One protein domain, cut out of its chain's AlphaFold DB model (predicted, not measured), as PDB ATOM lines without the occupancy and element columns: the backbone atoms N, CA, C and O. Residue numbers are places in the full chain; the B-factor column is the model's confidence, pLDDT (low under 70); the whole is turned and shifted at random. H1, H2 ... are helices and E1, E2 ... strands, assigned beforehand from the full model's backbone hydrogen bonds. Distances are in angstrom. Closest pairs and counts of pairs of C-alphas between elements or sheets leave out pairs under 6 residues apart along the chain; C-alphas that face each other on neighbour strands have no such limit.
ATOM      1  N   VAL A 196     107.743 141.637 150.377       53.38
ATOM      2  CA  VAL A 196     108.709 140.557 150.125       53.38
ATOM      3  C   VAL A 196     108.185 139.553 149.105       53.38
ATOM      4  O   VAL A 196     108.934 139.121 148.232       53.38
ATOM      5  N   LEU A 197     106.906 139.172 149.189       57.50
ATOM      6  CA  LEU A 197     106.319 138.204 148.256       57.50
ATOM      7  C   LEU A 197     105.650 138.920 147.081       57.50
ATOM      8  O   LEU A 197     105.903 138.597 145.923       57.50
ATOM      9  N   TYR A 198     104.824 139.925 147.365       67.62
ATOM     10  CA  TYR A 198     103.911 140.507 146.379       67.62
ATOM     11  C   TYR A 198     104.309 141.900 145.877       67.62
ATOM     12  O   TYR A 198     103.516 142.529 145.182       67.62
ATOM     13  N   GLY A 199     105.535 142.363 146.152       60.59
ATOM     14  CA  GLY A 199     105.972 143.737 145.848       60.59
ATOM     15  C   GLY A 199     106.034 144.065 144.352       60.59
ATOM     16  O   GLY A 199     106.151 145.223 143.957       60.59
ATOM     17  N   GLU A 200     105.935 143.034 143.514       57.84
ATOM     18  CA  GLU A 200     105.893 143.134 142.057       57.84
ATOM     19  C   GLU A 200     104.474 143.334 141.495       57.84
ATOM     20  O   GLU A 200     104.327 143.586 140.295       57.84
ATOM     21  N   LEU A 201     103.428 143.217 142.324       71.81
ATOM     22  CA  LEU A 201     102.054 143.494 141.905       71.81
ATOM     23  C   LEU A 201     101.788 145.012 141.848       71.81
ATOM     24  O   LEU A 201     102.306 145.755 142.683       71.81
ATOM     25  N   PRO A 202     101.007 145.501 140.863       74.94
ATOM     26  CA  PRO A 202     100.693 146.925 140.722       74.94
ATOM     27  C   PRO A 202     100.020 147.567 141.935       74.94
ATOM     28  O   PRO A 202     100.320 148.721 142.249       74.94
ATOM     29  N   ASP A 203      99.115 146.852 142.597       81.44
ATOM     30  CA  ASP A 203      98.429 147.325 143.793       81.44
ATOM     31  C   ASP A 203      98.828 146.473 144.996       81.44
ATOM     32  O   ASP A 203      98.921 145.255 144.897       81.44
ATOM     33  N   ALA A 204      99.041 147.092 146.159       79.56
ATOM     34  CA  ALA A 204      99.370 146.351 147.374       79.56
ATOM     35  C   ALA A 204      98.175 145.492 147.841       79.56
ATOM     36  O   ALA A 204      97.026 145.948 147.780       79.56
ATOM     37  N   PRO A 205      98.411 144.272 148.352       81.44
ATOM     38  CA  PRO A 205      97.336 143.410 148.813       81.44
ATOM     39  C   PRO A 205      96.662 143.971 150.067       81.44
ATOM     40  O   PRO A 205      97.312 144.368 151.034       81.44
ATOM     41  N   THR A 206      95.330 143.948 150.090       85.50
ATOM     42  CA  THR A 206      94.539 144.394 151.251       85.50
ATOM     43  C   THR A 206      94.257 143.275 152.251       85.50
ATOM     44  O   THR A 206      93.691 143.535 153.311       85.50
ATOM     45  N   GLY A 207      94.670 142.045 151.952       80.56
ATOM     46  CA  GLY A 207      94.727 140.945 152.908       80.56
ATOM     47  C   GLY A 207      95.435 139.731 152.321       80.56
ATOM     48  O   GLY A 207      95.835 139.726 151.157       80.56
ATOM     49  N   SER A 208      95.534 138.657 153.091       78.06
ATOM     50  CA  SER A 208      96.014 137.367 152.599       78.06
ATOM     51  C   SER A 208      95.338 136.219 153.344       78.06
ATOM     52  O   SER A 208      94.761 136.398 154.419       78.06
ATOM     53  N   TYR A 209      95.384 135.023 152.768       71.25
ATOM     54  CA  TYR A 209      95.042 133.789 153.474       71.25
ATOM     55  C   TYR A 209      96.079 132.715 153.169       71.25
ATOM     56  O   TYR A 209      96.726 132.744 152.129       71.25
ATOM     57  N   MET A 210      96.245 131.746 154.064       65.06
ATOM     58  CA  MET A 210      97.189 130.658 153.831       65.06
ATOM     59  C   MET A 210      96.630 129.686 152.784       65.06
ATOM     60  O   MET A 210      95.582 129.076 153.009       65.06
ATOM     61  N   GLY A 211      97.312 129.561 151.645       61.19
ATOM     62  CA  GLY A 211      96.949 128.618 150.589       61.19
ATOM     63  C   GLY A 211      97.258 127.172 150.971       61.19
ATOM     64  O   GLY A 211      97.967 126.900 151.945       61.19
ATOM     65  N   SER A 212      96.774 126.225 150.170       59.19
ATOM     66  CA  SER A 212      96.989 124.788 150.395       59.19
ATOM     67  C   SER A 212      98.470 124.371 150.422       59.19
ATOM     68  O   SER A 212      98.816 123.349 151.014       59.19
ATOM     69  N   TYR A 213      99.354 125.199 149.860       55.09
ATOM     70  CA  TYR A 213     100.808 125.016 149.847       55.09
ATOM     71  C   TYR A 213     101.537 125.569 151.085       55.09
ATOM     72  O   TYR A 213     102.747 125.374 151.214       55.09
ATOM     73  N   GLY A 214     100.827 126.206 152.021       51.56
ATOM     74  CA  GLY A 214     101.430 126.810 153.212       51.56
ATOM     75  C   GLY A 214     102.184 128.111 152.926       51.56
ATOM     76  O   GLY A 214     103.087 128.461 153.679       51.56
ATOM     77  N   LEU A 215     101.802 128.809 151.851       64.00
ATOM     78  CA  LEU A 215     102.258 130.158 151.524       64.00
ATOM     79  C   LEU A 215     101.066 131.131 151.544       64.00
ATOM     80  O   LEU A 215      99.957 130.728 151.166       64.00
ATOM     81  N   PRO A 216     101.258 132.395 151.972       66.44
ATOM     82  CA  PRO A 216     100.199 133.393 151.920       66.44
ATOM     83  C   PRO A 216      99.776 133.633 150.470       66.44
ATOM     84  O   PRO A 216     100.626 133.954 149.649       66.44
ATOM     85  N   ILE A 217      98.488 133.496 150.160       76.75
ATOM     86  CA  ILE A 217      97.849 133.946 148.919       76.75
ATOM     87  C   ILE A 217      97.345 135.359 149.156       76.75
ATOM     88  O   ILE A 217      96.532 135.587 150.058       76.75
ATOM     89  N   ALA A 218      97.836 136.304 148.364       80.56
ATOM     90  CA  ALA A 218      97.419 137.689 148.455       80.56
ATOM     91  C   ALA A 218      95.990 137.877 147.933       80.56
ATOM     92  O   ALA A 218      95.566 137.282 146.942       80.56
ATOM     93  N   THR A 219      95.243 138.732 148.622       85.56
ATOM     94  CA  THR A 219      93.871 139.115 148.286       85.56
ATOM     95  C   THR A 219      93.748 140.631 148.272       85.56
ATOM     96  O   THR A 219      94.440 141.335 149.011       85.56
ATOM     97  N   GLY A 220      92.846 141.135 147.441       88.00
ATOM     98  CA  GLY A 220      92.663 142.558 147.208       88.00
ATOM     99  C   GLY A 220      91.406 142.827 146.399       88.00
ATOM    100  O   GLY A 220      90.611 141.918 146.139       88.00
ATOM    101  N   ASP A 221      91.242 144.077 145.981       91.44
ATOM    102  CA  ASP A 221      90.210 144.445 145.019       91.44
ATOM    103  C   ASP A 221      90.545 143.825 143.654       91.44
ATOM    104  O   ASP A 221      91.567 144.149 143.053       91.44
ATOM    105  N   THR A 222      89.684 142.934 143.152       93.25
ATOM    106  CA  THR A 222      89.913 142.283 141.857       93.25
ATOM    107  C   THR A 222      89.901 143.305 140.719       93.25
ATOM    108  O   THR A 222      88.876 143.948 140.464       93.25
ATOM    109  N   LYS A 223      91.006 143.399 139.974       93.56
ATOM    110  CA  LYS A 223      91.122 144.217 138.757       93.56
ATOM    111  C   LYS A 223      91.341 143.331 137.540       93.56
ATOM    112  O   LYS A 223      91.975 142.285 137.620       93.56
ATOM    113  N   ILE A 224      90.802 143.754 136.398       94.25
ATOM    114  CA  ILE A 224      90.992 143.069 135.116       94.25
ATOM    115  C   ILE A 224      91.565 144.027 134.080       94.25
ATOM    116  O   ILE A 224      91.228 145.211 134.084       94.25
ATOM    117  N   GLY A 225      92.394 143.521 133.175       90.19
ATOM    118  CA  GLY A 225      93.019 144.286 132.102       90.19
ATOM    119  C   GLY A 225      92.906 143.569 130.761       90.19
ATOM    120  O   GLY A 225      92.881 142.342 130.695       90.19
ATOM    121  N   ILE A 226      92.800 144.349 129.684       90.88
ATOM    122  CA  ILE A 226      92.939 143.867 128.305       90.88
ATOM    123  C   ILE A 226      93.765 144.884 127.515       90.88
ATOM    124  O   ILE A 226      93.461 146.079 127.512       90.88
ATOM    125  N   GLY A 227      94.814 144.411 126.847       83.94
ATOM    126  CA  GLY A 227      95.839 145.273 126.268       83.94
ATOM    127  C   GLY A 227      96.610 144.641 125.113       83.94
ATOM    128  O   GLY A 227      96.262 143.575 124.603       83.94
ATOM    129  N   TYR A 228      97.651 145.346 124.673       76.62
ATOM    130  CA  TYR A 228      98.564 144.874 123.635       76.62
ATOM    131  C   TYR A 228      99.666 144.017 124.251       76.62
ATOM    132  O   TYR A 228     100.347 144.456 125.173       76.62
ATOM    133  N   TRP A 229      99.879 142.828 123.695       67.94
ATOM    134  CA  TRP A 229     101.002 141.976 124.071       67.94
ATOM    135  C   TRP A 229     102.223 142.327 123.202       67.94
ATOM    136  O   TRP A 229     102.249 142.037 122.004       67.94
ATOM    137  N   GLY A 230     103.222 142.995 123.784       57.03
ATOM    138  CA  GLY A 230     104.454 143.391 123.091       57.03
ATOM    139  C   GLY A 230     105.386 142.219 122.747       57.03
ATOM    140  O   GLY A 230     105.277 141.130 123.300       57.03
ATOM    141  N   ASN A 231     106.337 142.447 121.831       45.81
ATOM    142  CA  ASN A 231     107.398 141.472 121.511       45.81
ATOM    143  C   ASN A 231     108.536 141.450 122.551       45.81
ATOM    144  O   ASN A 231     109.361 140.538 122.541       45.81
ATOM    145  N   GLU A 232     108.587 142.453 123.427       46.81
ATOM    146  CA  GLU A 232     109.477 142.516 124.581       46.81
ATOM    147  C   GLU A 232     108.603 142.352 125.825       46.81
ATOM    148  O   GLU A 232     107.681 143.140 126.032       46.81
ATOM    149  N   LEU A 233     108.866 141.325 126.644       44.22
ATOM    150  CA  LEU A 233     108.202 141.195 127.951       44.22
ATOM    151  C   LEU A 233     108.570 142.337 128.909       44.22
ATOM    152  O   LEU A 233     107.869 142.573 129.885       44.22
ATOM    153  N   LEU A 234     109.672 143.027 128.611       45.00
ATOM    154  CA  LEU A 234     110.224 144.147 129.349       45.00
ATOM    155  C   LEU A 234     110.209 145.383 128.450       45.00
ATOM    156  O   LEU A 234     111.185 145.643 127.752       45.00
ATOM    157  N   SER A 235     109.125 146.153 128.457       47.72
ATOM    158  CA  SER A 235     109.229 147.549 128.038       47.72
ATOM    159  C   SER A 235     109.736 148.373 129.224       47.72
ATOM    160  O   SER A 235     109.574 147.984 130.385       47.72
ATOM    161  N   ALA A 236     110.323 149.542 128.953       46.50
ATOM    162  CA  ALA A 236     110.676 150.490 130.013       46.50
ATOM    163  C   ALA A 236     109.462 150.865 130.896       46.50
ATOM    164  O   ALA A 236     109.641 151.289 132.035       46.50
ATOM    165  N   ASP A 237     108.247 150.676 130.370       45.53
ATOM    166  CA  ASP A 237     106.993 151.073 130.997       45.53
ATOM    167  C   ASP A 237     106.416 150.000 131.940       45.53
ATOM    168  O   ASP A 237     105.764 150.363 132.915       45.53
ATOM    169  N   ASN A 238     106.650 148.700 131.691       51.19
ATOM    170  CA  ASN A 238     106.045 147.612 132.480       51.19
ATOM    171  C   ASN A 238     107.042 146.759 133.279       51.19
ATOM    172  O   ASN A 238     106.640 146.148 134.266       51.19
ATOM    173  N   GLN A 239     108.324 146.709 132.897       51.22
ATOM    174  CA  GLN A 239     109.376 145.954 133.599       51.22
ATOM    175  C   GLN A 239     108.992 144.495 133.960       51.22
ATOM    176  O   GLN A 239     109.498 143.941 134.931       51.22
ATOM    177  N   GLY A 240     108.114 143.850 133.177       52.00
ATOM    178  CA  GLY A 240     107.683 142.462 133.404       52.00
ATOM    179  C   GLY A 240     106.613 142.280 134.487       52.00
ATOM    180  O   GLY A 240     106.352 141.150 134.896       52.00
ATOM    181  N   ARG A 241     105.997 143.375 134.937       62.03
ATOM    182  CA  ARG A 241     104.847 143.407 135.853       62.03
ATOM    183  C   ARG A 241     103.535 143.386 135.064       62.03
ATOM    184  O   ARG A 241     103.540 143.621 133.853       62.03
ATOM    185  N   LEU A 242     102.416 143.128 135.750       71.56
ATOM    186  CA  LEU A 242     101.091 143.367 135.163       71.56
ATOM    187  C   LEU A 242     101.015 144.813 134.645       71.56
ATOM    188  O   LEU A 242     101.563 145.734 135.260       71.56
ATOM    189  N   ASP A 243     100.347 145.017 133.515       75.00
ATOM    190  CA  ASP A 243     100.241 146.332 132.896       75.00
ATOM    191  C   ASP A 243      99.257 147.189 133.703       75.00
ATOM    192  O   ASP A 243      98.042 147.190 133.502       75.00
ATOM    193  N   ALA A 244      99.806 147.983 134.625       76.81
ATOM    194  CA  ALA A 244      99.030 148.891 135.457       76.81
ATOM    195  C   ALA A 244      98.137 149.832 134.625       76.81
ATOM    196  O   ALA A 244      97.065 150.231 135.087       76.81
ATOM    197  N   GLN A 245      98.524 150.188 133.394       79.50
ATOM    198  CA  GLN A 245      97.678 150.996 132.521       79.50
ATOM    199  C   GLN A 245      96.480 150.188 132.011       79.50
ATOM    200  O   GLN A 245      95.356 150.705 132.036       79.50
ATOM    201  N   ALA A 246      96.678 148.945 131.576       82.56
ATOM    202  CA  ALA A 246      95.593 148.072 131.133       82.56
ATOM    203  C   ALA A 246      94.662 147.658 132.295       82.56
ATOM    204  O   ALA A 246      93.438 147.635 132.101       82.56
ATOM    205  N   LEU A 247      95.178 147.469 133.514       85.25
ATOM    206  CA  LEU A 247      94.386 147.251 134.738       85.25
ATOM    207  C   LEU A 247      93.569 148.473 135.173       85.25
ATOM    208  O   LEU A 247      92.424 148.320 135.599       85.25
ATOM    209  N   ASN A 248      94.094 149.693 135.029       83.75
ATOM    210  CA  ASN A 248      93.436 150.899 135.557       83.75
ATOM    211  C   ASN A 248      92.621 151.695 134.518       83.75
ATOM    212  O   ASN A 248      91.813 152.539 134.896       83.75
ATOM    213  N   SER A 249      92.780 151.438 133.214       81.81
ATOM    214  CA  SER A 249      92.039 152.163 132.166       81.81
ATOM    215  C   SER A 249      90.684 151.521 131.846       81.81
ATOM    216  O   SER A 249      90.604 150.307 131.659       81.81
ATOM    217  N   ASP A 250      89.624 152.325 131.694       73.81
ATOM    218  CA  ASP A 250      88.272 151.841 131.340       73.81
ATOM    219  C   ASP A 250      88.153 151.357 129.880       73.81
ATOM    220  O   ASP A 250      87.312 150.518 129.554       73.81
ATOM    221  N   ALA A 251      88.984 151.890 128.979       74.44
ATOM    222  CA  ALA A 251      89.041 151.488 127.576       74.44
ATOM    223  C   ALA A 251      90.435 151.743 126.994       74.44
ATOM    224  O   ALA A 251      90.971 152.846 127.117       74.44
ATOM    225  N   MET A 252      90.987 150.745 126.304       82.94
ATOM    226  CA  MET A 252      92.290 150.832 125.639       82.94
ATOM    227  C   MET A 252      92.119 150.902 124.120       82.94
ATOM    228  O   MET A 252      91.177 150.343 123.556       82.94
ATOM    229  N   THR A 253      93.015 151.612 123.434       85.69
ATOM    230  CA  THR A 253      93.081 151.631 121.964       85.69
ATOM    231  C   THR A 253      94.498 151.329 121.517       85.69
ATOM    232  O   THR A 253      95.426 152.023 121.924       85.69
ATOM    233  N   ILE A 254      94.652 150.337 120.644       82.50
ATOM    234  CA  ILE A 254      95.944 149.922 120.097       82.50
ATOM    235  C   ILE A 254      95.928 150.048 118.575       82.50
ATOM    236  O   ILE A 254      94.877 149.938 117.938       82.50
ATOM    237  N   VAL A 255      97.098 150.294 117.989       82.56
ATOM    238  CA  VAL A 255      97.273 150.352 116.535       82.56
ATOM    239  C   VAL A 255      98.270 149.278 116.128       82.56
ATOM    240  O   VAL A 255      99.415 149.313 116.567       82.56
ATOM    241  N   VAL A 256      97.844 148.339 115.281       77.56
ATOM    242  CA  VAL A 256      98.685 147.234 114.800       77.56
ATOM    243  C   VAL A 256      98.835 147.331 113.287       77.56
ATOM    244  O   VAL A 256      97.848 147.444 112.562       77.56
ATOM    245  N   SER A 257     100.069 147.312 112.792       77.44
ATOM    246  CA  SER A 257     100.334 147.352 111.351       77.44
ATOM    247  C   SER A 257      99.894 146.061 110.658       77.44
ATOM    248  O   SER A 257     100.016 144.965 111.209       77.44
ATOM    249  N   ARG A 258      99.427 146.184 109.410       78.06
ATOM    250  CA  ARG A 258      99.193 145.025 108.536       78.06
ATOM    251  C   ARG A 258     100.504 144.310 108.210       78.06
ATOM    252  O   ARG A 258     101.562 144.939 108.163       78.06
ATOM    253  N   GLN A 259     100.415 143.004 107.974       65.38
ATOM    254  CA  GLN A 259     101.553 142.202 107.526       65.38
ATOM    255  C   GLN A 259     102.008 142.658 106.129       65.38
ATOM    256  O   GLN A 259     101.191 143.034 105.285       65.38
ATOM    257  N   GLU A 260     103.322 142.647 105.883       66.44
ATOM    258  CA  GLU A 260     103.904 143.153 104.636       66.44
ATOM    259  C   GLU A 260     103.341 142.394 103.421       66.44
ATOM    260  O   GLU A 260     103.575 141.198 103.255       66.44
ATOM    261  N   GLY A 261     102.614 143.107 102.555       69.69
ATOM    262  CA  GLY A 261     101.997 142.540 101.348       69.69
ATOM    263  C   GLY A 261     100.647 141.842 101.556       69.69
ATOM    264  O   GLY A 261     100.060 141.395 100.572       69.69
ATOM    265  N   GLU A 262     100.129 141.805 102.783       78.50
ATOM    266  CA  GLU A 262      98.867 141.149 103.142       78.50
ATOM    267  C   GLU A 262      97.757 142.165 103.475       78.50
ATOM    268  O   GLU A 262      98.016 143.316 103.835       78.50
ATOM    269  N   SER A 263      96.492 141.743 103.363       81.50
ATOM    270  CA  SER A 263      95.326 142.550 103.769       81.50
ATOM    271  C   SER A 263      95.036 142.498 105.273       81.50
ATOM    272  O   SER A 263      94.295 143.348 105.770       81.50
ATOM    273  N   TYR A 264      95.625 141.538 105.991       82.50
ATOM    274  CA  TYR A 264      95.363 141.265 107.403       82.50
ATOM    275  C   TYR A 264      96.503 141.712 108.330       82.50
ATOM    276  O   TYR A 264      97.652 141.903 107.917       82.50
ATOM    277  N   ALA A 265      96.181 141.846 109.615       80.75
ATOM    278  CA  ALA A 265      97.130 141.980 110.713       80.75
ATOM    279  C   ALA A 265      97.047 140.752 111.634       80.75
ATOM    280  O   ALA A 265      95.976 140.164 111.804       80.75
ATOM    281  N   VAL A 266      98.182 140.382 112.232       80.62
ATOM    282  CA  VAL A 266      98.228 139.452 113.370       80.62
ATOM    283  C   VAL A 266      98.335 140.306 114.623       80.62
ATOM    284  O   VAL A 266      99.311 141.039 114.788       80.62
ATOM    285  N   VAL A 267      97.305 140.256 115.457       79.81
ATOM    286  CA  VAL A 267      97.130 141.115 116.625       79.81
ATOM    287  C   VAL A 267      97.413 140.295 117.883       79.81
ATOM    288  O   VAL A 267      96.690 139.334 118.150       79.81
ATOM    289  N   PRO A 268      98.452 140.656 118.648       77.94
ATOM    290  CA  PRO A 268      98.743 140.041 119.931       77.94
ATOM    291  C   PRO A 268      97.933 140.755 121.030       77.94
ATOM    292  O   PRO A 268      98.033 141.972 121.211       77.94
ATOM    293  N   ILE A 269      97.088 140.003 121.732       80.38
ATOM    294  CA  ILE A 269      96.206 140.499 122.795       80.38
ATOM    295  C   ILE A 269      96.662 139.896 124.121       80.38
ATOM    296  O   ILE A 269      96.897 138.692 124.211       80.38
ATOM    297  N   MET A 270      96.757 140.737 125.146       83.44
ATOM    298  CA  MET A 270      96.976 140.326 126.531       83.44
ATOM    299  C   MET A 270      95.693 140.509 127.330       83.44
ATOM    300  O   MET A 270      95.023 141.534 127.182       83.44
ATOM    301  N   VAL A 271      95.392 139.560 128.209       87.50
ATOM    302  CA  VAL A 271      94.430 139.736 129.300       87.50
ATOM    303  C   VAL A 271      95.084 139.434 130.630       87.50
ATOM    304  O   VAL A 271      95.935 138.557 130.716       87.50
ATOM    305  N   GLU A 272      94.682 140.152 131.665       87.94
ATOM    306  CA  GLU A 272      95.264 140.031 132.997       87.94
ATOM    307  C   GLU A 272      94.201 140.193 134.081       87.94
ATOM    308  O   GLU A 272      93.199 140.889 133.894       87.94
ATOM    309  N   VAL A 273      94.410 139.518 135.205       90.81
ATOM    310  CA  VAL A 273      93.554 139.567 136.387       90.81
ATOM    311  C   VAL A 273      94.436 139.662 137.619       90.81
ATOM    312  O   VAL A 273      95.258 138.784 137.873       90.81
ATOM    313  N   GLU A 274      94.241 140.718 138.391       91.00
ATOM    314  CA  GLU A 274      94.881 140.938 139.682       91.00
ATOM    315  C   GLU A 274      93.890 140.590 140.796       91.00
ATOM    316  O   GLU A 274      92.702 140.911 140.696       91.00
ATOM    317  N   TYR A 275      94.364 139.896 141.830       91.56
ATOM    318  CA  TYR A 275      93.575 139.406 142.962       91.56
ATOM    319  C   TYR A 275      92.280 138.682 142.556       91.56
ATOM    320  O   TYR A 275      91.193 139.053 143.019       91.56
ATOM    321  N   PRO A 276      92.336 137.651 141.685       91.88
ATOM    322  CA  PRO A 276      91.143 136.896 141.333       91.88
ATOM    323  C   PRO A 276      90.562 136.207 142.573       91.88
ATOM    324  O   PRO A 276      91.258 135.523 143.320       91.88
ATOM    325  N   ALA A 277      89.248 136.312 142.762       89.06
ATOM    326  CA  ALA A 277      88.560 135.520 143.773       89.06
ATOM    327  C   ALA A 277      88.773 134.014 143.515       89.06
ATOM    328  O   ALA A 277      88.672 133.544 142.380       89.06
ATOM    329  N   ASN A 278      89.032 133.241 144.569       87.25
ATOM    330  CA  ASN A 278      89.302 131.808 144.449       87.25
ATOM    331  C   ASN A 278      88.117 131.057 143.802       87.25
ATOM    332  O   ASN A 278      86.982 131.182 144.266       87.25
ATOM    333  N   ASN A 279      88.378 130.230 142.784       85.94
ATOM    334  CA  ASN A 279      87.402 129.559 141.906       85.94
ATOM    335  C   ASN A 279      86.633 130.482 140.939       85.94
ATOM    336  O   ASN A 279      85.505 130.170 140.547       85.94
ATOM    337  N   SER A 280      87.208 131.624 140.558       91.62
ATOM    338  CA  SER A 280      86.639 132.506 139.529       91.62
ATOM    339  C   SER A 280      87.014 132.079 138.109       91.62
ATOM    340  O   SER A 280      87.906 131.251 137.904       91.62
ATOM    341  N   THR A 281      86.327 132.648 137.114       94.69
ATOM    342  CA  THR A 281      86.571 132.370 135.692       94.69
ATOM    343  C   THR A 281      86.596 133.637 134.845       94.69
ATOM    344  O   THR A 281      86.072 134.681 135.239       94.69
ATOM    345  N   SER A 282      87.188 133.559 133.656       94.06
ATOM    346  CA  SER A 282      87.200 134.647 132.680       94.06
ATOM    347  C   SER A 282      87.032 134.153 131.245       94.06
ATOM    348  O   SER A 282      87.191 132.966 130.951       94.06
ATOM    349  N   GLN A 283      86.661 135.070 130.350       95.00
ATOM    350  CA  GLN A 283      86.478 134.808 128.930       95.00
ATOM    351  C   GLN A 283      86.837 136.025 128.069       95.00
ATOM    352  O   GLN A 283      86.438 137.151 128.375       95.00
ATOM    353  N   VAL A 284      87.521 135.783 126.950       93.50
ATOM    354  CA  VAL A 284      87.733 136.757 125.870       93.50
ATOM    355  C   VAL A 284      86.694 136.543 124.775       93.50
ATOM    356  O   VAL A 284      86.529 135.442 124.254       93.50
ATOM    357  N   ILE A 285      85.982 137.607 124.415       94.31
ATOM    358  CA  ILE A 285      84.920 137.607 123.410       94.31
ATOM    359  C   ILE A 285      85.422 138.380 122.189       94.31
ATOM    360  O   ILE A 285      85.791 139.555 122.282       94.31
ATOM    361  N   LEU A 286      85.424 137.707 121.037       94.06
ATOM    362  CA  LEU A 286      85.882 138.243 119.756       94.06
ATOM    363  C   LEU A 286      84.725 138.296 118.742       94.06
ATOM    364  O   LEU A 286      83.826 137.455 118.804       94.06
ATOM    365  N   PRO A 287      84.727 139.253 117.796       92.81
ATOM    366  CA  PRO A 287      83.775 139.274 116.687       92.81
ATOM    367  C   PRO A 287      83.945 138.090 115.720       92.81
ATOM    368  O   PRO A 287      85.061 137.631 115.493       92.81
ATOM    369  N   ASP A 288      82.859 137.668 115.063       87.62
ATOM    370  CA  ASP A 288      82.833 136.511 114.142       87.62
ATOM    371  C   ASP A 288      83.828 136.596 112.962       87.62
ATOM    372  O   ASP A 288      84.133 135.586 112.331       87.62
ATOM    373  N   ASN A 289      84.299 137.798 112.612       86.25
ATOM    374  CA  ASN A 289      85.250 138.039 111.523       86.25
ATOM    375  C   ASN A 289      86.727 138.010 111.967       86.25
ATOM    376  O   ASN A 289      87.598 138.365 111.172       86.25
ATOM    377  N   VAL A 290      87.005 137.624 113.215       92.44
ATOM    378  CA  VAL A 290      88.350 137.519 113.792       92.44
ATOM    379  C   VAL A 290      88.685 136.049 114.043       92.44
ATOM    380  O   VAL A 290      87.925 135.338 114.695       92.44
ATOM    381  N   THR A 291      89.838 135.591 113.553       91.19
ATOM    382  CA  THR A 291      90.277 134.191 113.693       91.19
ATOM    383  C   THR A 291      91.309 134.053 114.810       91.19
ATOM    384  O   THR A 291      92.312 134.765 114.797       91.19
ATOM    385  N   VAL A 292      91.103 133.127 115.752       85.94
ATOM    386  CA  VAL A 292      92.092 132.790 116.795       85.94
ATOM    387  C   VAL A 292      93.202 131.930 116.195       85.94
ATOM    388  O   VAL A 292      92.935 131.034 115.393       85.94
ATOM    389  N   LEU A 293      94.447 132.220 116.562       80.06
ATOM    390  CA  LEU A 293      95.601 131.421 116.173       80.06
ATOM    391  C   LEU A 293      96.031 130.504 117.320       80.06
ATOM    392  O   LEU A 293      96.039 130.919 118.479       80.06
ATOM    393  N   ASP A 294      96.415 129.279 116.981       72.94
ATOM    394  CA  ASP A 294      96.993 128.308 117.904       72.94
ATOM    395  C   ASP A 294      98.439 128.679 118.308       72.94
ATOM    396  O   ASP A 294      99.033 129.682 117.874       72.94
ATOM    397  N   TYR A 295      99.039 127.840 119.151       64.19
ATOM    398  CA  TYR A 295     100.404 128.035 119.638       64.19
ATOM    399  C   TYR A 295     101.461 127.934 118.526       64.19
ATOM    400  O   TYR A 295     102.473 128.640 118.586       64.19
ATOM    401  N   ASP A 296     101.197 127.192 117.451       62.12
ATOM    402  CA  ASP A 296     102.064 127.076 116.270       62.12
ATOM    403  C   ASP A 296     101.910 128.266 115.302       62.12
ATOM    404  O   ASP A 296     102.738 128.481 114.411       62.12
ATOM    405  N   GLY A 297     100.913 129.126 115.526       63.59
ATOM    406  CA  GLY A 297     100.585 130.266 114.673       63.59
ATOM    407  C   GLY A 297      99.714 129.904 113.469       63.59
ATOM    408  O   GLY A 297      99.675 130.681 112.511       63.59
ATOM    409  N   THR A 298      99.038 128.753 113.498       75.88
ATOM    410  CA  THR A 298      97.997 128.372 112.533       75.88
ATOM    411  C   THR A 298      96.600 128.652 113.092       75.88
ATOM    412  O   THR A 298      96.480 129.182 114.188       75.88
ATOM    413  N   GLU A 299      95.535 128.453 112.314       82.25
ATOM    414  CA  GLU A 299      94.171 128.762 112.771       82.25
ATOM    415  C   GLU A 299      93.704 127.686 113.765       82.25
ATOM    416  O   GLU A 299      93.667 126.512 113.402       82.25
ATOM    417  N   ALA A 300      93.351 128.097 114.987       79.69
ATOM    418  CA  ALA A 300      92.951 127.191 116.062       79.69
ATOM    419  C   ALA A 300      91.624 126.483 115.744       79.69
ATOM    420  O   ALA A 300      90.697 127.088 115.189       79.69
ATOM    421  N   ASP A 301      91.497 125.214 116.133       87.19
ATOM    422  CA  ASP A 301      90.224 124.502 116.049       87.19
ATOM    423  C   ASP A 301      89.216 124.963 117.127       87.19
ATOM    424  O   ASP A 301      89.477 125.875 117.915       87.19
ATOM    425  N   ALA A 302      88.005 124.396 117.137       82.75
ATOM    426  CA  ALA A 302      86.939 124.840 118.043       82.75
ATOM    427  C   ALA A 302      87.227 124.547 119.528       82.75
ATOM    428  O   ALA A 302      86.810 125.322 120.400       82.75
ATOM    429  N   ASP A 303      87.923 123.446 119.815       80.12
ATOM    430  CA  ASP A 303      88.274 123.053 121.178       80.12
ATOM    431  C   ASP A 303      89.459 123.901 121.661       80.12
ATOM    432  O   ASP A 303      89.407 124.454 122.763       80.12
ATOM    433  N   GLU A 304      90.465 124.106 120.807       79.12
ATOM    434  CA  GLU A 304      91.605 124.999 121.052       79.12
ATOM    435  C   GLU A 304      91.156 126.450 121.249       79.12
ATOM    436  O   GLU A 304      91.556 127.099 122.213       79.12
ATOM    437  N   THR A 305      90.253 126.946 120.402       83.31
ATOM    438  CA  THR A 305      89.668 128.291 120.530       83.31
ATOM    439  C   THR A 305      88.980 128.464 121.881       83.31
ATOM    440  O   THR A 305      89.153 129.486 122.544       83.31
ATOM    441  N   SER A 306      88.214 127.463 122.324       83.81
ATOM    442  CA  SER A 306      87.513 127.528 123.611       83.81
ATOM    443  C   SER A 306      88.487 127.564 124.793       83.81
ATOM    444  O   SER A 306      88.241 128.276 125.764       83.81
ATOM    445  N   GLN A 307      89.600 126.834 124.706       80.31
ATOM    446  CA  GLN A 307      90.643 126.832 125.736       80.31
ATOM    447  C   GLN A 307      91.427 128.147 125.757       80.31
ATOM    448  O   GLN A 307      91.575 128.735 126.820       80.31
ATOM    449  N   ILE A 308      91.854 128.655 124.595       81.12
ATOM    450  CA  ILE A 308      92.627 129.905 124.473       81.12
ATOM    451  C   ILE A 308      91.833 131.111 124.994       81.12
ATOM    452  O   ILE A 308      92.401 132.033 125.574       81.12
ATOM    453  N   LEU A 309      90.516 131.121 124.784       89.75
ATOM    454  CA  LEU A 309      89.662 132.248 125.156       89.75
ATOM    455  C   LEU A 309      89.119 132.176 126.590       89.75
ATOM    456  O   LEU A 309      88.369 133.077 126.959       89.75
ATOM    457  N   SER A 310      89.426 131.147 127.389       88.38
ATOM    458  CA  SER A 310      88.878 130.991 128.747       88.38
ATOM    459  C   SER A 310      89.958 130.863 129.822       88.38
ATOM    460  O   SER A 310      91.028 130.316 129.581       88.38
ATOM    461  N   GLY A 311      89.664 131.370 131.022       86.12
ATOM    462  CA  GLY A 311      90.551 131.299 132.186       86.12
ATOM    463  C   GLY A 311      89.827 130.828 133.446       86.12
ATOM    464  O   GLY A 311      88.632 131.080 133.625       86.12
ATOM    465  N   THR A 312      90.555 130.153 134.336       88.38
ATOM    466  CA  THR A 312      90.089 129.705 135.660       88.38
ATOM    467  C   THR A 312      91.155 130.008 136.705       88.38
ATOM    468  O   THR A 312      92.325 129.754 136.440       88.38
ATOM    469  N   TYR A 313      90.758 130.492 137.883       88.00
ATOM    470  CA  TYR A 313      91.695 130.958 138.914       88.00
ATOM    471  C   TYR A 313      91.452 130.236 140.244       88.00
ATOM    472  O   TYR A 313      90.333 130.277 140.769       88.00
ATOM    473  N   VAL A 314      92.478 129.581 140.798       84.25
ATOM    474  CA  VAL A 314      92.405 128.810 142.053       84.25
ATOM    475  C   VAL A 314      93.659 129.078 142.877       84.25
ATOM    476  O   VAL A 314      94.752 128.782 142.426       84.25
ATOM    477  N   GLU A 315      93.498 129.625 144.087       79.75
ATOM    478  CA  GLU A 315      94.622 130.010 144.968       79.75
ATOM    479  C   GLU A 315      95.700 130.876 144.269       79.75
ATOM    480  O   GLU A 315      96.879 130.841 144.611       79.75
ATOM    481  N   THR A 316      95.267 131.692 143.306       81.69
ATOM    482  CA  THR A 316      96.097 132.575 142.477       81.69
ATOM    483  C   THR A 316      95.978 134.019 142.965       81.69
ATOM    484  O   THR A 316      94.876 134.480 143.255       81.69
ATOM    485  N   SER A 317      97.087 134.759 143.031       82.00
ATOM    486  CA  SER A 317      97.077 136.187 143.412       82.00
ATOM    487  C   SER A 317      97.098 137.129 142.211       82.00
ATOM    488  O   SER A 317      96.597 138.244 142.299       82.00
ATOM    489  N   ALA A 318      97.632 136.684 141.075       85.69
ATOM    490  CA  ALA A 318      97.598 137.419 139.816       85.69
ATOM    491  C   ALA A 318      97.761 136.467 138.627       85.69
ATOM    492  O   ALA A 318      98.358 135.404 138.765       85.69
ATOM    493  N   ALA A 319      97.267 136.836 137.451       84.25
ATOM    494  CA  ALA A 319      97.450 136.063 136.227       84.25
ATOM    495  C   ALA A 319      97.429 136.951 134.981       84.25
ATOM    496  O   ALA A 319      96.696 137.934 134.932       84.25
ATOM    497  N   ALA A 320      98.187 136.567 133.959       81.75
ATOM    498  CA  ALA A 320      98.218 137.173 132.638       81.75
ATOM    499  C   ALA A 320      98.261 136.088 131.551       81.75
ATOM    500  O   ALA A 320      98.978 135.096 131.653       81.75
ATOM    501  N   THR A 321      97.506 136.274 130.476       78.50
ATOM    502  CA  THR A 321      97.394 135.316 129.372       78.50
ATOM    503  C   THR A 321      97.514 136.054 128.047       78.50
ATOM    504  O   THR A 321      96.914 137.114 127.853       78.50
ATOM    505  N   GLY A 322      98.307 135.495 127.134       77.06
ATOM    506  CA  GLY A 322      98.526 136.040 125.798       77.06
ATOM    507  C   GLY A 322      97.824 135.198 124.740       77.06
ATOM    508  O   GLY A 322      97.886 133.971 124.775       77.06
ATOM    509  N   LEU A 323      97.187 135.848 123.768       79.06
ATOM    510  CA  LEU A 323      96.569 135.179 122.625       79.06
ATOM    511  C   LEU A 323      96.817 135.953 121.328       79.06
ATOM    512  O   LEU A 323      96.950 137.178 121.318       79.06
ATOM    513  N   TYR A 324      96.869 135.230 120.213       81.31
ATOM    514  CA  TYR A 324      97.069 135.815 118.892       81.31
ATOM    515  C   TYR A 324      95.798 135.675 118.066       81.31
ATOM    516  O   TYR A 324      95.218 134.594 117.980       81.31
ATOM    517  N   VAL A 325      95.389 136.763 117.415       85.56
ATOM    518  CA  VAL A 325      94.260 136.754 116.481       85.56
ATOM    519  C   VAL A 325      94.645 137.329 115.127       85.56
ATOM    520  O   VAL A 325      95.551 138.151 115.009       85.56
ATOM    521  N   LYS A 326      93.934 136.915 114.087       87.19
ATOM    522  CA  LYS A 326      94.075 137.388 112.712       87.19
ATOM    523  C   LYS A 326      92.811 138.146 112.309       87.19
ATOM    524  O   LYS A 326      91.712 137.608 112.426       87.19
ATOM    525  N   ALA A 327      92.971 139.381 111.829       89.00
ATOM    526  CA  ALA A 327      91.868 140.260 111.426       89.00
ATOM    527  C   ALA A 327      92.219 141.103 110.184       89.00
ATOM    528  O   ALA A 327      93.377 141.479 109.995       89.00
ATOM    529  N   GLU A 328      91.227 141.417 109.343       89.56
ATOM    530  CA  GLU A 328      91.376 142.255 108.130       89.56
ATOM    531  C   GLU A 328      90.895 143.707 108.320       89.56
ATOM    532  O   GLU A 328      91.380 144.631 107.651       89.56
ATOM    533  N   ASP A 329      89.995 143.907 109.284       89.31
ATOM    534  CA  ASP A 329      89.348 145.172 109.624       89.31
ATOM    535  C   ASP A 329      89.578 145.530 111.101       89.31
ATOM    536  O   ASP A 329      89.907 144.668 111.918       89.31
ATOM    537  N   ASP A 330      89.366 146.806 111.444       92.56
ATOM    538  CA  ASP A 330      89.300 147.266 112.835       92.56
ATOM    539  C   ASP A 330      88.241 146.465 113.611       92.56
ATOM    540  O   ASP A 330      87.139 146.218 113.111       92.56
ATOM    541  N   PHE A 331      88.546 146.091 114.853       94.88
ATOM    542  CA  PHE A 331      87.635 145.311 115.691       94.88
ATOM    543  C   PHE A 331      87.738 145.696 117.170       94.88
ATOM    544  O   PHE A 331      88.630 146.435 117.588       94.88
ATOM    545  N   VAL A 332      86.787 145.208 117.968       94.31
ATOM    546  CA  VAL A 332      86.770 145.382 119.424       94.31
ATOM    547  C   VAL A 332      86.775 144.007 120.073       94.31
ATOM    548  O   VAL A 332      85.906 143.195 119.766       94.31
ATOM    549  N   ALA A 333      87.744 143.759 120.950       93.12
ATOM    550  CA  ALA A 333      87.764 142.587 121.823       93.12
ATOM    551  C   ALA A 333      87.210 142.962 123.203       93.12
ATOM    552  O   ALA A 333      87.473 144.064 123.696       93.12
ATOM    553  N   GLU A 334      86.462 142.057 123.827       94.06
ATOM    554  CA  GLU A 334      85.944 142.222 125.188       94.06
ATOM    555  C   GLU A 334      86.536 141.154 126.111       94.06
ATOM    556  O   GLU A 334      86.590 139.981 125.752       94.06
ATOM    557  N   PHE A 335      86.958 141.554 127.310       95.00
ATOM    558  CA  PHE A 335      87.352 140.648 128.382       95.00
ATOM    559  C   PHE A 335      86.305 140.681 129.491       95.00
ATOM    560  O   PHE A 335      86.001 141.752 130.021       95.00
ATOM    561  N   SER A 336      85.749 139.517 129.830       94.88
ATOM    562  CA  SER A 336      84.744 139.351 130.878       94.88
ATOM    563  C   SER A 336      85.261 138.426 131.971       94.88
ATOM    564  O   SER A 336      85.686 137.308 131.700       94.88
ATOM    565  N   TYR A 337      85.169 138.871 133.216       96.25
ATOM    566  CA  TYR A 337      85.498 138.093 134.406       96.25
ATOM    567  C   TYR A 337      84.232 137.816 135.214       96.25
ATOM    568  O   TYR A 337      83.356 138.677 135.300       96.25
ATOM    569  N   THR A 338      84.122 136.620 135.793       95.31
ATOM    570  CA  THR A 338      83.005 136.194 136.643       95.31
ATOM    571  C   THR A 338      83.537 135.634 137.963       95.31
ATOM    572  O   THR A 338      84.216 134.606 137.987       95.31
ATOM    573  N   ALA A 339      83.200 136.294 139.069       90.44
ATOM    574  CA  ALA A 339      83.546 135.837 140.412       90.44
ATOM    575  C   ALA A 339      82.621 134.685 140.876       90.44
ATOM    576  O   ALA A 339      81.541 134.489 140.305       90.44
ATOM    577  N   PRO A 340      82.979 133.938 141.941       86.19
ATOM    578  CA  PRO A 340      82.182 132.808 142.434       86.19
ATOM    579  C   PRO A 340      80.776 133.192 142.914       86.19
ATOM    580  O   PRO A 340      79.864 132.367 142.897       86.19
ATOM    581  N   ASP A 341      80.586 134.444 143.336       86.88
ATOM    582  CA  ASP A 341      79.289 134.992 143.751       86.88
ATOM    583  C   ASP A 341      78.390 135.406 142.565       86.88
ATOM    584  O   ASP A 341      77.232 135.784 142.758       86.88
ATOM    585  N   GLY A 342      78.901 135.301 141.333       85.44
ATOM    586  CA  GLY A 342      78.218 135.656 140.092       85.44
ATOM    587  C   GLY A 342      78.380 137.116 139.663       85.44
ATOM    588  O   GLY A 342      77.821 137.493 138.628       85.44
ATOM    589  N   SER A 343      79.121 137.939 140.414       89.19
ATOM    590  CA  SER A 343      79.478 139.296 139.991       89.19
ATOM    591  C   SER A 343      80.393 139.268 138.761       89.19
ATOM    592  O   SER A 343      81.132 138.305 138.536       89.19
ATOM    593  N   LYS A 344      80.293 140.303 137.916       93.38
ATOM    594  CA  LYS A 344      81.021 140.377 136.646       93.38
ATOM    595  C   LYS A 344      81.741 141.699 136.456       93.38
ATOM    596  O   LYS A 344      81.180 142.754 136.745       93.38
ATOM    597  N   LEU A 345      82.938 141.616 135.885       94.38
ATOM    598  CA  LEU A 345      83.725 142.751 135.409       94.38
ATOM    599  C   LEU A 345      83.899 142.633 133.892       94.38
ATOM    600  O   LEU A 345      83.984 141.524 133.363       94.38
ATOM    601  N   HIS A 346      83.929 143.770 133.197       93.25
ATOM    602  CA  HIS A 346      84.058 143.830 131.741       93.25
ATOM    603  C   HIS A 346      85.022 144.941 131.326       93.25
ATOM    604  O   HIS A 346      84.948 146.046 131.868       93.25
ATOM    605  N   LYS A 347      85.868 144.676 130.328       93.69
ATOM    606  CA  LYS A 347      86.708 145.681 129.660       93.69
ATOM    607  C   LYS A 347      86.769 145.471 128.158       93.69
ATOM    608  O   LYS A 347      86.590 144.358 127.672       93.69
ATOM    609  N   THR A 348      87.058 146.543 127.424       93.38
ATOM    610  CA  THR A 348      87.138 146.513 125.957       93.38
ATOM    611  C   THR A 348      88.459 147.060 125.433       93.38
ATOM    612  O   THR A 348      88.927 148.106 125.891       93.38
ATOM    613  N   LEU A 349      88.990 146.406 124.401       92.19
ATOM    614  CA  LEU A 349      90.155 146.835 123.635       92.19
ATOM    615  C   LEU A 349      89.732 147.202 122.210       92.19
ATOM    616  O   LEU A 349      89.253 146.350 121.462       92.19
ATOM    617  N   GLN A 350      89.926 148.463 121.820       91.94
ATOM    618  CA  GLN A 350      89.756 148.898 120.433       91.94
ATOM    619  C   GLN A 350      91.036 148.630 119.643       91.94
ATOM    620  O   GLN A 350      92.087 149.201 119.939       91.94
ATOM    621  N   VAL A 351      90.939 147.808 118.603       90.00
ATOM    622  CA  VAL A 351      92.064 147.469 117.733       90.00
ATOM    623  C   VAL A 351      91.895 148.170 116.394       90.00
ATOM    624  O   VAL A 351      90.929 147.922 115.672       90.00
ATOM    625  N   LYS A 352      92.846 149.045 116.057       89.81
ATOM    626  CA  LYS A 352      92.905 149.736 114.763       89.81
ATOM    627  C   LYS A 352      94.033 149.183 113.907       89.81
ATOM    628  O   LYS A 352      95.170 149.083 114.369       89.81
ATOM    629  N   LEU A 353      93.749 148.869 112.651       85.25
ATOM    630  CA  LEU A 353      94.745 148.369 111.712       85.25
ATOM    631  C   LEU A 353      95.416 149.545 110.988       85.25
ATOM    632  O   LEU A 353      94.774 150.305 110.260       85.25
ATOM    633  N   GLY A 354      96.724 149.701 111.198       73.00
ATOM    634  CA  GLY A 354      97.543 150.778 110.632       73.00
ATOM    635  C   GLY A 354      97.829 150.644 109.128       73.00
ATOM    636  O   GLY A 354      97.444 149.671 108.468       73.00
ATOM    637  N   GLU A 355      98.527 151.639 108.566       65.50
ATOM    638  CA  GLU A 355      99.014 151.584 107.181       65.50
ATOM    639  C   GLU A 355     100.110 150.517 106.996       65.50
ATOM    640  O   GLU A 355     100.753 150.074 107.946       65.50
ATOM    641  N   ASN A 356     100.311 150.086 105.749       55.97
ATOM    642  CA  ASN A 356     101.264 149.042 105.383       55.97
ATOM    643  C   ASN A 356     102.706 149.557 105.579       55.97
ATOM    644  O   ASN A 356     103.233 150.283 104.737       55.97
ATOM    645  N   THR A 357     103.332 149.247 106.714       46.91
ATOM    646  CA  THR A 357     104.712 149.658 107.024       46.91
ATOM    647  C   THR A 357     105.702 148.541 106.701       46.91
ATOM    648  O   THR A 357     105.475 147.400 107.077       46.91
ATOM    649  N   ALA A 358     106.845 148.880 106.091       38.84
ATOM    650  CA  ALA A 358     107.943 147.960 105.741       38.84
ATOM    651  C   ALA A 358     108.639 147.271 106.942       38.84
ATOM    652  O   ALA A 358     109.621 146.551 106.768       38.84
ATOM    653  N   ASN A 359     108.142 147.485 108.161       38.16
ATOM    654  CA  ASN A 359     108.485 146.675 109.316       38.16
ATOM    655  C   ASN A 359     107.537 145.481 109.331       38.16
ATOM    656  O   ASN A 359     106.377 145.620 109.717       38.16
ATOM    657  N   THR A 380     111.342 124.399 118.639       39.59
ATOM    658  CA  THR A 380     112.521 125.164 118.168       39.59
ATOM    659  C   THR A 380     112.375 126.681 118.331       39.59
ATOM    660  O   THR A 380     113.335 127.431 118.163       39.59
ATOM    661  N   THR A 381     111.172 127.133 118.660       45.34
ATOM    662  CA  THR A 381     110.787 128.489 119.044       45.34
ATOM    663  C   THR A 381     109.782 128.340 120.178       45.34
ATOM    664  O   THR A 381     109.133 127.297 120.291       45.34
ATOM    665  N   GLY A 382     109.581 129.356 121.005       50.69
ATOM    666  CA  GLY A 382     108.344 129.316 121.762       50.69
ATOM    667  C   GLY A 382     107.845 130.630 122.280       50.69
ATOM    668  O   GLY A 382     108.530 131.654 122.280       50.69
ATOM    669  N   LYS A 383     106.563 130.551 122.591       54.62
ATOM    670  CA  LYS A 383     105.685 131.633 122.972       54.62
ATOM    671  C   LYS A 383     105.303 131.388 124.417       54.62
ATOM    672  O   LYS A 383     104.924 130.272 124.778       54.62
ATOM    673  N   ILE A 384     105.364 132.431 125.230       58.84
ATOM    674  CA  ILE A 384     104.638 132.389 126.489       58.84
ATOM    675  C   ILE A 384     103.157 132.442 126.156       58.84
ATOM    676  O   ILE A 384     102.710 133.268 125.364       58.84
ATOM    677  N   THR A 385     102.425 131.523 126.753       63.28
ATOM    678  CA  THR A 385     100.991 131.331 126.547       63.28
ATOM    679  C   THR A 385     100.205 131.787 127.770       63.28
ATOM    680  O   THR A 385      99.136 132.367 127.630       63.28
ATOM    681  N   SER A 386     100.775 131.625 128.965       65.62
ATOM    682  CA  SER A 386     100.199 132.100 130.221       65.62
ATOM    683  C   SER A 386     101.301 132.396 131.237       65.62
ATOM    684  O   SER A 386     102.385 131.808 131.164       65.62
ATOM    685  N   ILE A 387     101.017 133.298 132.170       68.12
ATOM    686  CA  ILE A 387     101.821 133.614 133.345       68.12
ATOM    687  C   ILE A 387     100.870 133.748 134.541       68.12
ATOM    688  O   ILE A 387      99.866 134.446 134.443       68.12
ATOM    689  N   ALA A 388     101.158 133.121 135.678       70.69
ATOM    690  CA  ALA A 388     100.324 133.246 136.879       70.69
ATOM    691  C   ALA A 388     101.182 133.393 138.132       70.69
ATOM    692  O   ALA A 388     102.152 132.672 138.289       70.69
ATOM    693  N   TYR A 389     100.853 134.321 139.023       71.88
ATOM    694  CA  TYR A 389     101.470 134.411 140.338       71.88
ATOM    695  C   TYR A 389     100.658 133.573 141.328       71.88
ATOM    696  O   TYR A 389      99.577 133.976 141.774       71.88
ATOM    697  N   GLU A 390     101.180 132.399 141.669       71.44
ATOM    698  CA  GLU A 390     100.535 131.419 142.541       71.44
ATOM    699  C   GLU A 390     101.493 131.028 143.659       71.44
ATOM    700  O   GLU A 390     102.658 130.723 143.405       71.44
ATOM    701  N   GLY A 391     101.012 131.058 144.906       61.56
ATOM    702  CA  GLY A 391     101.796 130.629 146.065       61.56
ATOM    703  C   GLY A 391     103.203 131.235 146.124       61.56
ATOM    704  O   GLY A 391     104.170 130.488 146.217       61.56
ATOM    705  N   GLY A 392     103.339 132.562 146.032       61.28
ATOM    706  CA  GLY A 392     104.635 133.236 146.202       61.28
ATOM    707  C   GLY A 392     105.613 133.145 145.017       61.28
ATOM    708  O   GLY A 392     106.780 133.494 145.176       61.28
ATOM    709  N   THR A 393     105.194 132.660 143.841       62.72
ATOM    710  CA  THR A 393     106.060 132.596 142.650       62.72
ATOM    711  C   THR A 393     105.288 132.807 141.349       62.72
ATOM    712  O   THR A 393     104.113 132.467 141.236       62.72
ATOM    713  N   TRP A 394     105.979 133.311 140.322       65.62
ATOM    714  CA  TRP A 394     105.463 133.342 138.954       65.62
ATOM    715  C   TRP A 394     105.604 131.967 138.276       65.62
ATOM    716  O   TRP A 394     106.692 131.390 138.212       65.62
TER     717      TRP A 394
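AT A GLANCE: This is residues 196 to 359 and 380 to 394 of the 994 residues of an uncharacterized protein of Subdoligranulum variabile DSM 15176 (UniProt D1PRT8). Two twisted sheets of five strands lie partly face to face, the sheet E4 E11 E10 E6 E8 curled like part of a barrel beside E3 and E5 of the other. The hairpin E1 and E2 sits at one end, and the short helices H1 and H2 are on opposite faces of the branched sheet E3 E5 E7 E9 E12. The printed part has 179 residues, with two named helices and twelve named strands in the order E1 E2 E3 H1 E4 E5 E6 E7 H2 E8 E9 E10 E11 E12; the class is mostly strand, with 82 of the 94 residues in named elements held by strands; the curled sheet is mixed, and the neighbour pairs of the branched sheet are antiparallel. It is compact, with a radius of gyration of the C-alphas of 16.8 A and spans of 54 by 37 by 35 A.

IN THESE COORDINATES: E1 is residues 207 to 210, its first C-alpha at (94.727, 140.945, 152.908), and E2 is 216 to 219. E3 is 223 to 228, H1 244 to 248 and E4 251 to 257, 20.2 A long. E5, 265 to 274, is 29.1 A long. E6 is 280 to 285, E7 291 to 293, H2 302 to 308 and E8 310 to 313. E9, 316 to 327, is 32.3 A long, E10, 331 to 338, 23.3 A, and E11, 344 to 354, 32.5 A. E12, 384 to 390, ends at C-alpha (100.535, 131.419, 142.541).

HOW THE PARTS SIT: E9 has E5 on one side, with N 271 and O 321 2.9 A apart, and E7 and E12 on the other side, with N 293 and O 324 2.9 A and N 320 and O 387 2.7 A apart. E3 is beside E5, with N 225 and O 272 2.8 A apart. H1 is on this sheet at a height of 5.3 A, only just over E3, with three of its C-alphas falling on it. H2, on the opposite face at a height of 9.1 A, runs across the strands, at 68 degrees to E7 on the local plane. In the curled sheet, E4 and E11 are parallel, with N 254 and O 350 2.9 A apart; E10 and E11 form a hairpin, with N 335 and O 347 2.9 A apart. E6 pairs antiparallel with E10, N 283 and O 336 2.8 A apart, and with edge strand E8, N 282 and O 311 2.9 A apart. Between the sheets, the closest C-alphas of E3 and E11 are those of Ile 226 and Leu 349, 6.2 A apart. In the hairpin E1 and E2, N 209 and O 217 are 3.0 A apart; the closest C-alphas of E2 and E9, those of Ala 218 and Ser 317, are 5.3 A apart. In H1 and H2 every O i to N i+4 pair is within hydrogen-bond range.

THE WHOLE: The two farthest C-alphas, those of Gly 214 and Gly 261, are 54.2 A apart. Residues 360 to 379 are not printed, and C-alphas 359 and 380 are 23.6 A apart across the cut. The link E3 to H1 is long, with 15 residues. The mean pLDDT of the printed part is 77.4; 48 residues are under 70, among them 229 to 241 and 380 to 387.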